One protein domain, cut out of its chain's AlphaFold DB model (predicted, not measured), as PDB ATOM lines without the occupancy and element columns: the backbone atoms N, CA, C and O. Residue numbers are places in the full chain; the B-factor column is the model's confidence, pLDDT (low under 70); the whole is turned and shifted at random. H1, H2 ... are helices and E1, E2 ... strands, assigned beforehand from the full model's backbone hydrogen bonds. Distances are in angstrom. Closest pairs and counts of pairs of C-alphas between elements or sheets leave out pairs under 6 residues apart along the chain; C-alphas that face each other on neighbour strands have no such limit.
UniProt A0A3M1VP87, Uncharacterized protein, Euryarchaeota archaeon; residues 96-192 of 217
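What this domain is: This is residues 96 to 192 of the 217 residues of an uncharacterized protein of Euryarchaeota archaeon (UniProt A0A3M1VP87). One twisted sheet of four strands forms a wall, with one long helix, H4, slanting over one of its faces and two short helices, H2 and H3, on that same face near the strand E2; the other face is bare of named helices. A single helical turn, H1, only grazes the sheet. The printed part has 97 residues, in the order E1, H1, E2, H2, H3, H4, E3, E4; the sheet runs E1, E4, E3, E2, all antiparallel, and the class is mixed, helices and strands. It is compact, with a radius of gyration of the C-alphas of 12.5 A, and elongated, spanning 37 by 24 by 20 A.

Where its parts are: Find C-alpha 96 at (35.060, -27.839, -5.184), where E1 begins; it runs to residue 101. H1 is residues 111 to 114, and E2, residues 117 to 123, measures 18.4 A. Next come H2, residues 128 to 134, and H3, residues 137 to 143. Look for C-alpha 154 at (6.209, -26.874, -5.711); from there H4 runs 24.6 A to residue 170. E3, residues 175 to 182, is 21.2 A long, and E4, residues 185 to 192, is 22.6 A long, ending at C-alpha 192 at (37.043, -25.483, -12.986).

How they stand to each other: Begin at the edge strand E1, antiparallel to E4, where N 98 and O 188 are 3.0 A apart, within hydrogen-bond range. E4 and E3 form a hairpin, with N 187 and O 180 at 2.8 A. E3 and the other edge strand, E2, are antiparallel, with N 119 and O 179 at 2.9 A. The sheet is twisted, its C-alphas lying up to 4.4 A off the best plane. H4 is on the sheet at a height of 9.4 A, over E1, E4 and, only just, with 3 C-alphas, E3. It runs slantwise to the strands, at 44 degrees to E1 on the local plane; its closest C-alphas to E1 are Val 167 and Glu 98, 6.5 A apart. H2 touches H4, with residues 161 to 165 of H4 alone, at a steep tilt of 56 degrees, opposite ways; the closest C-alphas, of Leu 131 and Gln 161, are 6.4 A apart. H3 is close to H4 but not clearly touching; its closest C-alpha to E2 is Leu 143, 6.8 A from Ile 117. In H2, H3 and H4 every O i to N i+4 pair is within hydrogen-bond range; H1 is too short for one.

The domain as a whole: The C-alphas of Glu 147 and Lys 172, 39.5 A apart, are the two farthest apart. The printed part has no cut, and no link is long. The mean pLDDT of the printed part is 82.1; look for values under 70 at residues 122 to 128, 145 to 150, 172 to 174 and 192.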
ATOM      1  N   PHE A  96      35.384 -28.549  -6.419       76.62
ATOM      2  CA  PHE A  96      35.060 -27.839  -5.184       76.62
ATOM      3  C   PHE A  96      33.573 -28.009  -4.902       76.62
ATOM      4  O   PHE A  96      32.751 -27.849  -5.801       76.62
ATOM      5  N   THR A  97      33.225 -28.352  -3.665       82.88
ATOM      6  CA  THR A  97      31.831 -28.533  -3.254       82.88
ATOM      7  C   THR A  97      31.469 -27.476  -2.229       82.88
ATOM      8  O   THR A  97      32.154 -27.334  -1.219       82.88
ATOM      9  N   GLU A  98      30.379 -26.763  -2.489       87.81
ATOM     10  CA  GLU A  98      29.734 -25.887  -1.516       87.81
ATOM     11  C   GLU A  98      28.426 -26.511  -1.075       87.81
ATOM     12  O   GLU A  98      27.676 -27.044  -1.892       87.81
ATOM     13  N   SER A  99      28.131 -26.389   0.212       92.50
ATOM     14  CA  SER A  99      26.939 -26.981   0.804       92.50
ATOM     15  C   SER A  99      26.144 -25.942   1.582       92.50
ATOM     16  O   SER A  99      26.687 -24.974   2.117       92.50
ATOM     17  N   THR A 100      24.837 -26.146   1.662       95.62
ATOM     18  CA  THR A 100      23.934 -25.353   2.494       95.62
ATOM     19  C   THR A 100      22.814 -26.228   3.042       95.62
ATOM     20  O   THR A 100      22.366 -27.169   2.386       95.62
ATOM     21  N   GLU A 101      22.346 -25.936   4.253       97.06
ATOM     22  CA  GLU A 101      21.177 -26.619   4.809       97.06
ATOM     23  C   GLU A 101      19.895 -26.055   4.187       97.06
ATOM     24  O   GLU A 101      19.663 -24.843   4.221       97.06
ATOM     25  N   LEU A 102      19.016 -26.927   3.687       96.56
ATOM     26  CA  LEU A 102      17.714 -26.528   3.135       96.56
ATOM     27  C   LEU A 102      16.823 -25.845   4.187       96.56
ATOM     28  O   LEU A 102      15.982 -25.006   3.860       96.56
ATOM     29  N   SER A 103      17.046 -26.162   5.467       96.00
ATOM     30  CA  SER A 103      16.333 -25.602   6.619       96.00
ATOM     31  C   SER A 103      16.471 -24.074   6.722       96.00
ATOM     32  O   SER A 103      15.569 -23.414   7.246       96.00
ATOM     33  N   ASN A 104      17.551 -23.505   6.168       96.25
ATOM     34  CA  ASN A 104      17.803 -22.064   6.138       96.25
ATOM     35  C   ASN A 104      16.839 -21.303   5.215       96.25
ATOM     36  O   ASN A 104      16.610 -20.113   5.427       96.25
ATOM     37  N   TYR A 105      16.252 -21.982   4.226       95.94
ATOM     38  CA  TYR A 105      15.381 -21.385   3.202       95.94
ATOM     39  C   TYR A 105      13.901 -21.702   3.449       95.94
ATOM     40  O   TYR A 105      13.003 -21.058   2.909       95.94
ATOM     41  N   GLY A 106      13.608 -22.658   4.332       94.31
ATOM     42  CA  GLY A 106      12.256 -22.885   4.814       94.31
ATOM     43  C   GLY A 106      12.005 -24.303   5.294       94.31
ATOM     44  O   GLY A 106      12.885 -25.154   5.364       94.31
ATOM     45  N   LYS A 107      10.740 -24.565   5.629       93.50
ATOM     46  CA  LYS A 107      10.287 -25.921   5.936       93.50
ATOM     47  C   LYS A 107      10.075 -26.693   4.636       93.50
ATOM     48  O   LYS A 107       9.186 -26.317   3.870       93.50
ATOM     49  N   TYR A 108      10.815 -27.782   4.477       92.88
ATOM     50  CA  TYR A 108      10.753 -28.690   3.338       92.88
ATOM     51  C   TYR A 108      10.211 -30.077   3.738       92.88
ATOM     52  O   TYR A 108       9.980 -30.375   4.917       92.88
ATOM     53  N   SER A 109       9.933 -30.905   2.736       89.81
ATOM     54  CA  SER A 109       9.454 -32.277   2.877       89.81
ATOM     55  C   SER A 109      10.546 -33.214   3.392       89.81
ATOM     56  O   SER A 109      11.669 -33.200   2.899       89.81
ATOM     57  N   LYS A 110      10.187 -34.122   4.308       88.94
ATOM     58  CA  LYS A 110      11.104 -35.117   4.898       88.94
ATOM     59  C   LYS A 110      11.792 -36.015   3.856       88.94
ATOM     60  O   LYS A 110      12.787 -36.655   4.158       88.94
ATOM     61  N   VAL A 111      11.289 -36.030   2.622       87.19
ATOM     62  CA  VAL A 111      11.921 -36.688   1.472       87.19
ATOM     63  C   VAL A 111      13.389 -36.276   1.311       87.19
ATOM     64  O   VAL A 111      14.219 -37.144   1.080       87.19
ATOM     65  N   PHE A 112      13.731 -34.997   1.492       89.44
ATOM     66  CA  PHE A 112      15.125 -34.541   1.376       89.44
ATOM     67  C   PHE A 112      16.009 -34.933   2.570       89.44
ATOM     68  O   PHE A 112      17.230 -34.850   2.470       89.44
ATOM     69  N   ASP A 113      15.413 -35.357   3.688       89.00
ATOM     70  CA  ASP A 113      16.148 -35.928   4.823       89.00
ATOM     71  C   ASP A 113      16.321 -37.444   4.673       89.00
ATOM     72  O   ASP A 113      17.350 -37.992   5.046       89.00
ATOM     73  N   ASP A 114      15.294 -38.123   4.157       85.94
ATOM     74  CA  ASP A 114      15.211 -39.585   4.138       85.94
ATOM     75  C   ASP A 114      15.884 -40.220   2.906       85.94
ATOM     76  O   ASP A 114      16.170 -41.419   2.926       85.94
ATOM     77  N   TYR A 115      16.112 -39.446   1.839       83.50
ATOM     78  CA  TYR A 115      16.634 -39.936   0.562       83.50
ATOM     79  C   TYR A 115      17.841 -39.137   0.079       83.50
ATOM     80  O   TYR A 115      17.969 -37.943   0.335       83.50
ATOM     81  N   CYS A 116      18.692 -39.829  -0.675       85.12
ATOM     82  CA  CYS A 116      19.798 -39.252  -1.422       85.12
ATOM     83  C   CYS A 116      19.334 -39.002  -2.864       85.12
ATOM     84  O   CYS A 116      18.857 -39.922  -3.533       85.12
ATOM     85  N   ILE A 117      19.418 -37.750  -3.310       85.81
ATOM     86  CA  ILE A 117      19.006 -37.317  -4.646       85.81
ATOM     87  C   ILE A 117      20.230 -36.752  -5.356       85.81
ATOM     88  O   ILE A 117      20.731 -35.696  -4.971       85.81
ATOM     89  N   ASP A 118      20.674 -37.447  -6.398       83.06
ATOM     90  CA  ASP A 118      21.820 -37.066  -7.226       83.06
ATOM     91  C   ASP A 118      21.336 -36.537  -8.585       83.06
ATOM     92  O   ASP A 118      20.624 -37.228  -9.320       83.06
ATOM     93  N   ILE A 119      21.673 -35.283  -8.896       82.81
ATOM     94  CA  ILE A 119      21.211 -34.557 -10.083       82.81
ATOM     95  C   ILE A 119      22.416 -34.151 -10.934       82.81
ATOM     96  O   ILE A 119      23.193 -33.265 -10.570       82.81
ATOM     97  N   TYR A 120      22.522 -34.740 -12.128       75.50
ATOM     98  CA  TYR A 120      23.561 -34.410 -13.105       75.50
ATOM     99  C   TYR A 120      23.217 -33.148 -13.901       75.50
ATOM    100  O   TYR A 120      22.169 -33.082 -14.545       75.50
ATOM    101  N   VAL A 121      24.119 -32.162 -13.892       76.75
ATOM    102  CA  VAL A 121      23.885 -30.845 -14.503       76.75
ATOM    103  C   VAL A 121      24.668 -30.644 -15.802       76.75
ATOM    104  O   VAL A 121      24.046 -30.334 -16.819       76.75
ATOM    105  N   TYR A 122      25.998 -30.806 -15.764       66.25
ATOM    106  CA  TYR A 122      26.932 -30.630 -16.892       66.25
ATOM    107  C   TYR A 122      26.704 -29.363 -17.742       66.25
ATOM    108  O   TYR A 122      26.567 -29.428 -18.964       66.25
ATOM    109  N   GLU A 123      26.667 -28.182 -17.120       65.25
ATOM    110  CA  GLU A 123      26.499 -26.922 -17.861       65.25
ATOM    111  C   GLU A 123      27.603 -25.902 -17.569       65.25
ATOM    112  O   GLU A 123      27.868 -25.576 -16.417       65.25
ATOM    113  N   HIS A 124      28.198 -25.364 -18.646       55.88
ATOM    114  CA  HIS A 124      29.282 -24.359 -18.661       55.88
ATOM    115  C   HIS A 124      28.879 -22.951 -18.227       55.88
ATOM    116  O   HIS A 124      29.746 -22.139 -17.913       55.88
ATOM    117  N   VAL A 125      27.589 -22.633 -18.304       57.53
ATOM    118  CA  VAL A 125      27.033 -21.359 -17.855       57.53
ATOM    119  C   VAL A 125      25.730 -21.687 -17.164       57.53
ATOM    120  O   VAL A 125      24.684 -21.817 -17.803       57.53
ATOM    121  N   PHE A 126      25.802 -21.852 -15.852       65.25
ATOM    122  CA  PHE A 126      24.605 -22.108 -15.085       65.25
ATOM    123  C   PHE A 126      23.798 -20.818 -14.907       65.25
ATOM    124  O   PHE A 126      24.302 -19.793 -14.451       65.25
ATOM    125  N   SER A 127      22.536 -20.854 -15.330       68.94
ATOM    126  CA  SER A 127      21.601 -19.730 -15.255       68.94
ATOM    127  C   SER A 127      20.401 -20.079 -14.377       68.94
ATOM    128  O   SER A 127      20.137 -21.247 -14.106       68.94
ATOM    129  N   LYS A 128      19.591 -19.086 -13.990       68.31
ATOM    130  CA  LYS A 128      18.319 -19.353 -13.293       68.31
ATOM    131  C   LYS A 128      17.384 -20.283 -14.088       68.31
ATOM    132  O   LYS A 128      16.727 -21.137 -13.513       68.31
ATOM    133  N   LEU A 129      17.377 -20.168 -15.415       74.62
ATOM    134  CA  LEU A 129      16.627 -21.077 -16.290       74.62
ATOM    135  C   LEU A 129      17.193 -22.508 -16.253       74.62
ATOM    136  O   LEU A 129      16.438 -23.473 -16.323       74.62
ATOM    137  N   SER A 130      18.513 -22.649 -16.115       75.81
ATOM    138  CA  SER A 130      19.182 -23.942 -15.931       75.81
ATOM    139  C   SER A 130      18.821 -24.590 -14.594       75.81
ATOM    140  O   SER A 130      18.500 -25.779 -14.570       75.81
ATOM    141  N   LEU A 131      18.813 -23.802 -13.509       78.81
ATOM    142  CA  LEU A 131      18.328 -24.213 -12.185       78.81
ATOM    143  C   LEU A 131      16.910 -24.764 -12.277       78.81
ATOM    144  O   LEU A 131      16.660 -25.880 -11.843       78.81
ATOM    145  N   GLU A 132      15.999 -24.002 -12.883       81.50
ATOM    146  CA  GLU A 132      14.592 -24.385 -13.013       81.50
ATOM    147  C   GLU A 132      14.408 -25.669 -13.827       81.50
ATOM    148  O   GLU A 132      13.536 -26.481 -13.519       81.50
ATOM    149  N   ARG A 133      15.245 -25.879 -14.851       83.31
ATOM    150  CA  ARG A 133      15.201 -27.084 -15.681       83.31
ATOM    151  C   ARG A 133      15.662 -28.317 -14.910       83.31
ATOM    152  O   ARG A 133      14.987 -29.340 -14.968       83.31
ATOM    153  N   HIS A 134      16.805 -28.233 -14.231       85.00
ATOM    154  CA  HIS A 134      17.424 -29.365 -13.535       85.00
ATOM    155  C   HIS A 134      16.731 -29.674 -12.208       85.00
ATOM    156  O   HIS A 134      16.347 -30.817 -11.971       85.00
ATOM    157  N   LEU A 135      16.477 -28.646 -11.401       88.62
ATOM    158  CA  LEU A 135      15.763 -28.712 -10.126       88.62
ATOM    159  C   LEU A 135      14.265 -28.506 -10.360       88.62
ATOM    160  O   LEU A 135      13.660 -27.573  -9.836       88.62
ATOM    161  N   SER A 136      13.668 -29.355 -11.191       88.25
ATOM    162  CA  SER A 136      12.224 -29.369 -11.420       88.25
ATOM    163  C   SER A 136      11.565 -30.499 -10.642       88.25
ATOM    164  O   SER A 136      12.177 -31.528 -10.347       88.25
ATOM    165  N   LYS A 137      10.276 -30.329 -10.340       87.25
ATOM    166  CA  LYS A 137       9.478 -31.357  -9.669       87.25
ATOM    167  C   LYS A 137       9.524 -32.689 -10.404       87.25
ATOM    168  O   LYS A 137       9.703 -33.719  -9.763       87.25
ATOM    169  N   ASP A 138       9.386 -32.649 -11.725       84.56
ATOM    170  CA  ASP A 138       9.371 -33.841 -12.567       84.56
ATOM    171  C   ASP A 138      10.728 -34.549 -12.525       84.56
ATOM    172  O   ASP A 138      10.775 -35.754 -12.295       84.56
ATOM    173  N   ASN A 139      11.838 -33.814 -12.649       83.75
ATOM    174  CA  ASN A 139      13.174 -34.409 -12.601       83.75
ATOM    175  C   ASN A 139      13.485 -35.041 -11.248       83.75
ATOM    176  O   ASN A 139      13.901 -36.194 -11.199       83.75
ATOM    177  N   ILE A 140      13.246 -34.319 -10.152       86.12
ATOM    178  CA  ILE A 140      13.525 -34.841  -8.811       86.12
ATOM    179  C   ILE A 140      12.618 -36.042  -8.508       86.12
ATOM    180  O   ILE A 140      13.075 -37.045  -7.963       86.12
ATOM    181  N   SER A 141      11.349 -35.987  -8.920       83.25
ATOM    182  CA  SER A 141      10.419 -37.109  -8.741       83.25
ATOM    183  C   SER A 141      10.811 -38.334  -9.569       83.25
ATOM    184  O   SER A 141      10.602 -39.446  -9.109       83.25
ATOM    185  N   ASN A 142      11.390 -38.155 -10.760       81.62
ATOM    186  CA  ASN A 142      11.865 -39.265 -11.591       81.62
ATOM    187  C   ASN A 142      13.091 -39.979 -10.997       81.62
ATOM    188  O   ASN A 142      13.288 -41.163 -11.266       81.62
ATOM    189  N   LEU A 143      13.915 -39.272 -10.216       80.50
ATOM    190  CA  LEU A 143      15.106 -39.829  -9.559       80.50
ATOM    191  C   LEU A 143      14.760 -40.627  -8.294       80.50
ATOM    192  O   LEU A 143      15.482 -41.547  -7.915       80.50
ATOM    193  N   LEU A 144      13.636 -40.306  -7.654       76.38
ATOM    194  CA  LEU A 144      13.107 -41.046  -6.516       76.38
ATOM    195  C   LEU A 144      12.237 -42.197  -7.035       76.38
ATOM    196  O   LEU A 144      11.210 -41.976  -7.670       76.38
ATOM    197  N   SER A 145      12.660 -43.441  -6.805       60.56
ATOM    198  CA  SER A 145      12.011 -44.622  -7.387       60.56
ATOM    199  C   SER A 145      10.490 -44.670  -7.143       60.56
ATOM    200  O   SER A 145       9.984 -44.335  -6.072       60.56
ATOM    201  N   ALA A 146       9.750 -45.147  -8.149       53.28
ATOM    202  CA  ALA A 146       8.282 -45.156  -8.200       53.28
ATOM    203  C   ALA A 146       7.576 -46.047  -7.149       53.28
ATOM    204  O   ALA A 146       6.349 -46.157  -7.164       53.28
ATOM    205  N   GLU A 147       8.317 -46.709  -6.255       52.75
ATOM    206  CA  GLU A 147       7.762 -47.656  -5.278       52.75
ATOM    207  C   GLU A 147       7.068 -46.980  -4.087       52.75
ATOM    208  O   GLU A 147       6.356 -47.645  -3.333       52.75
ATOM    209  N   SER A 148       7.193 -45.658  -3.941       53.88
ATOM    210  CA  SER A 148       6.423 -44.893  -2.961       53.88
ATOM    211  C   SER A 148       5.994 -43.547  -3.555       53.88
ATOM    212  O   SER A 148       6.825 -42.843  -4.125       53.88
ATOM    213  N   PRO A 149       4.713 -43.148  -3.452       56.97
ATOM    214  CA  PRO A 149       4.262 -41.843  -3.916       56.97
ATOM    215  C   PRO A 149       4.770 -40.762  -2.955       56.97
ATOM    216  O   PRO A 149       4.079 -40.356  -2.017       56.97
ATOM    217  N   PHE A 150       6.001 -40.307  -3.164       68.06
ATOM    218  CA  PHE A 150       6.540 -39.155  -2.458       68.06
ATOM    219  C   PHE A 150       5.806 -37.898  -2.910       68.06
ATOM    220  O   PHE A 150       5.626 -37.648  -4.101       68.06
ATOM    221  N   ILE A 151       5.374 -37.085  -1.948       73.69
ATOM    222  CA  ILE A 151       4.801 -35.777  -2.247       73.69
ATOM    223  C   ILE A 151       5.936 -34.765  -2.140       73.69
ATOM    224  O   ILE A 151       6.220 -34.248  -1.060       73.69
ATOM    225  N   ILE A 152       6.586 -34.506  -3.272       83.44
ATOM    226  CA  ILE A 152       7.362 -33.283  -3.476       83.44
ATOM    227  C   ILE A 152       6.387 -32.205  -3.941       83.44
ATOM    228  O   ILE A 152       5.614 -32.387  -4.890       83.44
ATOM    229  N   THR A 153       6.370 -31.086  -3.235       88.06
ATOM    230  CA  THR A 153       5.515 -29.941  -3.542       88.06
ATOM    231  C   THR A 153       6.278 -28.890  -4.336       88.06
ATOM    232  O   THR A 153       7.503 -28.873  -4.353       88.06
ATOM    233  N   ASP A 154       5.562 -27.968  -4.975       90.06
ATOM    234  CA  ASP A 154       6.209 -26.874  -5.711       90.06
ATOM    235  C   ASP A 154       7.014 -25.977  -4.753       90.06
ATOM    236  O   ASP A 154       8.081 -25.490  -5.101       90.06
ATOM    237  N   LYS A 155       6.569 -25.871  -3.495       92.44
ATOM    238  CA  LYS A 155       7.298 -25.176  -2.430       92.44
ATOM    239  C   LYS A 155       8.618 -25.862  -2.057       92.44
ATOM    240  O   LYS A 155       9.583 -25.184  -1.724       92.44
ATOM    241  N   ASP A 156       8.665 -27.192  -2.094       92.31
ATOM    242  CA  ASP A 156       9.909 -27.940  -1.875       92.31
ATOM    243  C   ASP A 156      10.925 -27.628  -2.979       92.31
ATOM    244  O   ASP A 156      12.107 -27.440  -2.708       92.31
ATOM    245  N   ILE A 157      10.440 -27.512  -4.218       92.50
ATOM    246  CA  ILE A 157      11.256 -27.130  -5.369       92.50
ATOM    247  C   ILE A 157      11.747 -25.686  -5.259       92.50
ATOM    248  O   ILE A 157      12.927 -25.445  -5.490       92.50
ATOM    249  N   GLU A 158      10.892 -24.747  -4.849       93.88
ATOM    250  CA  GLU A 158      11.295 -23.355  -4.595       93.88
ATOM    251  C   GLU A 158      12.433 -23.275  -3.564       93.88
ATOM    252  O   GLU A 158      13.423 -22.592  -3.808       93.88
ATOM    253  N   ILE A 159      12.337 -24.027  -2.460       95.06
ATOM    254  CA  ILE A 159      13.378 -24.092  -1.418       95.06
ATOM    255  C   ILE A 159      14.706 -24.602  -1.987       95.06
ATOM    256  O   ILE A 159      15.757 -24.013  -1.742       95.06
ATOM    257  N   VAL A 160      14.669 -25.689  -2.758       93.75
ATOM    258  CA  VAL A 160      15.863 -26.288  -3.371       93.75
ATOM    259  C   VAL A 160      16.493 -25.349  -4.405       93.75
ATOM    260  O   VAL A 160      17.713 -25.190  -4.435       93.75
ATOM    261  N   GLN A 161      15.678 -24.680  -5.223       92.88
ATOM    262  CA  GLN A 161      16.145 -23.703  -6.208       92.88
ATOM    263  C   GLN A 161      16.746 -22.457  -5.549       92.88
ATOM    264  O   GLN A 161      17.759 -21.946  -6.031       92.88
ATOM    265  N   GLU A 162      16.153 -21.967  -4.459       93.06
ATOM    266  CA  GLU A 162      16.679 -20.838  -3.687       93.06
ATOM    267  C   GLU A 162      18.010 -21.200  -3.019       93.06
ATOM    268  O   GLU A 162      18.983 -20.459  -3.156       93.06
ATOM    269  N   ALA A 163      18.090 -22.378  -2.395       93.62
ATOM    270  CA  ALA A 163      19.315 -22.892  -1.792       93.62
ATOM    271  C   ALA A 163      20.456 -23.030  -2.810       93.62
ATOM    272  O   ALA A 163      21.571 -22.568  -2.566       93.62
ATOM    273  N   ALA A 164      20.173 -23.615  -3.976       90.25
ATOM    274  CA  ALA A 164      21.154 -23.728  -5.047       90.25
ATOM    275  C   ALA A 164      21.560 -22.352  -5.604       90.25
ATOM    276  O   ALA A 164      22.741 -22.131  -5.858       90.25
ATOM    277  N   SER A 165      20.617 -21.408  -5.745       89.31
ATOM    278  CA  SER A 165      20.916 -20.031  -6.176       89.31
ATOM    279  C   SER A 165      21.857 -19.316  -5.206       89.31
ATOM    280  O   SER A 165      22.811 -18.684  -5.643       89.31
ATOM    281  N   ASP A 166      21.637 -19.451  -3.898       90.19
ATOM    282  CA  ASP A 166      22.507 -18.848  -2.882       90.19
ATOM    283  C   ASP A 166      23.912 -19.472  -2.885       90.19
ATOM    284  O   ASP A 166      24.909 -18.759  -2.786       90.19
ATOM    285  N   VAL A 167      24.020 -20.794  -3.069       88.31
ATOM    286  CA  VAL A 167      25.323 -21.452  -3.266       88.31
ATOM    287  C   VAL A 167      26.044 -20.873  -4.490       88.31
ATOM    288  O   VAL A 167      27.240 -20.602  -4.419       88.31
ATOM    289  N   LEU A 168      25.321 -20.622  -5.579       81.12
ATOM    290  CA  LEU A 168      25.877 -20.073  -6.817       81.12
ATOM    291  C   LEU A 168      26.308 -18.618  -6.708       81.12
ATOM    292  O   LEU A 168      27.358 -18.260  -7.226       81.12
ATOM    293  N   ASP A 169      25.545 -17.787  -6.005       84.00
ATOM    294  CA  ASP A 169      25.900 -16.382  -5.792       84.00
ATOM    295  C   ASP A 169      27.189 -16.231  -4.960       84.00
ATOM    296  O   ASP A 169      27.880 -15.209  -5.042       84.00
ATOM    297  N   ARG A 170      27.541 -17.249  -4.159       80.94
ATOM    298  CA  ARG A 170      28.790 -17.287  -3.381       80.94
ATOM    299  C   ARG A 170      30.001 -17.727  -4.195       80.94
ATOM    300  O   ARG A 170      31.124 -17.366  -3.830       80.94
ATOM    301  N   THR A 171      29.807 -18.487  -5.268       73.12
ATOM    302  CA  THR A 171      30.908 -18.980  -6.096       73.12
ATOM    303  C   THR A 171      31.118 -18.081  -7.313       73.12
ATOM    304  O   THR A 171      30.220 -17.412  -7.810       73.12
ATOM    305  N   LYS A 172      32.363 -17.997  -7.787       64.12
ATOM    306  CA  LYS A 172      32.688 -17.310  -9.054       64.12
ATOM    307  C   LYS A 172      32.737 -18.281 -10.233       64.12
ATOM    308  O   LYS A 172      33.173 -17.898 -11.316       64.12
ATOM    309  N   GLU A 173      32.332 -19.524  -9.997       64.50
ATOM    310  CA  GLU A 173      32.487 -20.632 -10.924       64.50
ATOM    311  C   GLU A 173      31.238 -20.805 -11.776       64.50
ATOM    312  O   GLU A 173      30.112 -20.673 -11.305       64.50
ATOM    313  N   ILE A 174      31.451 -21.088 -13.060       65.19
ATOM    314  CA  ILE A 174      30.383 -21.121 -14.068       65.19
ATOM    315  C   ILE A 174      29.981 -22.541 -14.479       65.19
ATOM    316  O   ILE A 174      28.949 -22.699 -15.131       65.19
ATOM    317  N   PHE A 175      30.764 -23.553 -14.081       75.56
ATOM    318  CA  PHE A 175      30.526 -24.953 -14.422       75.56
ATOM    319  C   PHE A 175      30.092 -25.767 -13.204       75.56
ATOM    320  O   PHE A 175      30.860 -25.969 -12.260       75.56
ATOM    321  N   ILE A 176      28.856 -26.261 -13.254       76.31
ATOM    322  CA  ILE A 176      28.313 -27.188 -12.260       76.31
ATOM    323  C   ILE A 176      28.312 -28.586 -12.853       76.31
ATOM    324  O   ILE A 176      27.749 -28.819 -13.926       76.31
ATOM    325  N   ASN A 177      28.902 -29.514 -12.113       73.19
ATOM    326  CA  ASN A 177      28.960 -30.914 -12.491       73.19
ATOM    327  C   ASN A 177      27.715 -31.655 -11.977       73.19
ATOM    328  O   ASN A 177      26.944 -32.215 -12.761       73.19
ATOM    329  N   TRP A 178      27.469 -31.576 -10.668       81.00
ATOM    330  CA  TRP A 178      26.371 -32.278 -10.008       81.00
ATOM    331  C   TRP A 178      25.824 -31.499  -8.808       81.00
ATOM    332  O   TRP A 178      26.498 -30.635  -8.237       81.00
ATOM    333  N   ILE A 179      24.572 -31.797  -8.462       86.50
ATOM    334  CA  ILE A 179      23.896 -31.316  -7.259       86.50
ATOM    335  C   ILE A 179      23.430 -32.537  -6.471       86.50
ATOM    336  O   ILE A 179      22.716 -33.384  -7.006       86.50
ATOM    337  N   LEU A 180      23.795 -32.585  -5.195       88.31
ATOM    338  CA  LEU A 180      23.395 -33.617  -4.249       88.31
ATOM    339  C   LEU A 180      22.471 -33.039  -3.195       88.31
ATOM    340  O   LEU A 180      22.777 -32.006  -2.600       88.31
ATOM    341  N   ILE A 181      21.382 -33.742  -2.915       91.00
ATOM    342  CA  ILE A 181      20.557 -33.488  -1.740       91.00
ATOM    343  C   ILE A 181      20.574 -34.740  -0.878       91.00
ATOM    344  O   ILE A 181      20.096 -35.793  -1.299       91.00
ATOM    345  N   GLU A 182      21.124 -34.618   0.324       89.94
ATOM    346  CA  GLU A 182      21.215 -35.718   1.278       89.94
ATOM    347  C   GLU A 182      21.118 -35.172   2.706       89.94
ATOM    348  O   GLU A 182      21.763 -34.179   3.045       89.94
ATOM    349  N   ASN A 183      20.316 -35.815   3.562       91.44
ATOM    350  CA  ASN A 183      20.142 -35.430   4.969       91.44
ATOM    351  C   ASN A 183      19.753 -33.946   5.161       91.44
ATOM    352  O   ASN A 183      20.229 -33.288   6.089       91.44
ATOM    353  N   GLY A 184      18.932 -33.398   4.260       93.12
ATOM    354  CA  GLY A 184      18.503 -31.996   4.302       93.12
ATOM    355  C   GLY A 184      19.573 -30.985   3.879       93.12
ATOM    356  O   GLY A 184      19.359 -29.775   4.000       93.12
ATOM    357  N   ILE A 185      20.717 -31.452   3.382       95.25
ATOM    358  CA  ILE A 185      21.825 -30.626   2.907       95.25
ATOM    359  C   ILE A 185      21.826 -30.657   1.384       95.25
ATOM    360  O   ILE A 185      21.857 -31.727   0.781       95.25
ATOM    361  N   LEU A 186      21.829 -29.476   0.769       94.94
ATOM    362  CA  LEU A 186      22.087 -29.314  -0.654       94.94
ATOM    363  C   LEU A 186      23.570 -29.016  -0.853       94.94
ATOM    364  O   LEU A 186      24.079 -28.036  -0.313       94.94
ATOM    365  N   SER A 187      24.243 -29.849  -1.634       89.88
ATOM    366  CA  SER A 187      25.635 -29.677  -2.040       89.88
ATOM    367  C   SER A 187      25.698 -29.470  -3.545       89.88
ATOM    368  O   SER A 187      25.131 -30.250  -4.305       89.88
ATOM    369  N   VAL A 188      26.373 -28.414  -3.980       87.25
ATOM    370  CA  VAL A 188      26.648 -28.150  -5.393       87.25
ATOM    371  C   VAL A 188      28.130 -28.343  -5.606       87.25
ATOM    372  O   VAL A 188      28.950 -27.698  -4.947       87.25
ATOM    373  N   THR A 189      28.472 -29.208  -6.549       80.94
ATOM    374  CA  THR A 189      29.862 -29.435  -6.898       80.94
ATOM    375  C   THR A 189      30.189 -28.778  -8.221       80.94
ATOM    376  O   THR A 189      29.603 -29.047  -9.275       80.94
ATOM    377  N   PHE A 190      31.178 -27.905  -8.128       78.56
ATOM    378  CA  PHE A 190      31.711 -27.103  -9.203       78.56
ATOM    379  C   PHE A 190      32.945 -27.772  -9.780       78.56
ATOM    380  O   PHE A 190      33.738 -28.367  -9.047       78.56
ATOM    381  N   GLY A 191      33.115 -27.619 -11.090       70.88
ATOM    382  CA  GLY A 191      34.387 -27.878 -11.747       70.88
ATOM    383  C   GLY A 191      35.028 -26.574 -12.199       70.88
ATOM    384  O   GLY A 191      34.315 -25.682 -12.662       70.88
ATOM    385  N   THR A 192      36.358 -26.460 -12.127       62.78
ATOM    386  CA  THR A 192      37.043 -25.483 -12.986       62.78
ATOM    387  C   THR A 192      37.410 -26.157 -14.297       62.78
ATOM    388  O   THR A 192      38.023 -27.219 -14.338       62.78
TER     389      THR A 192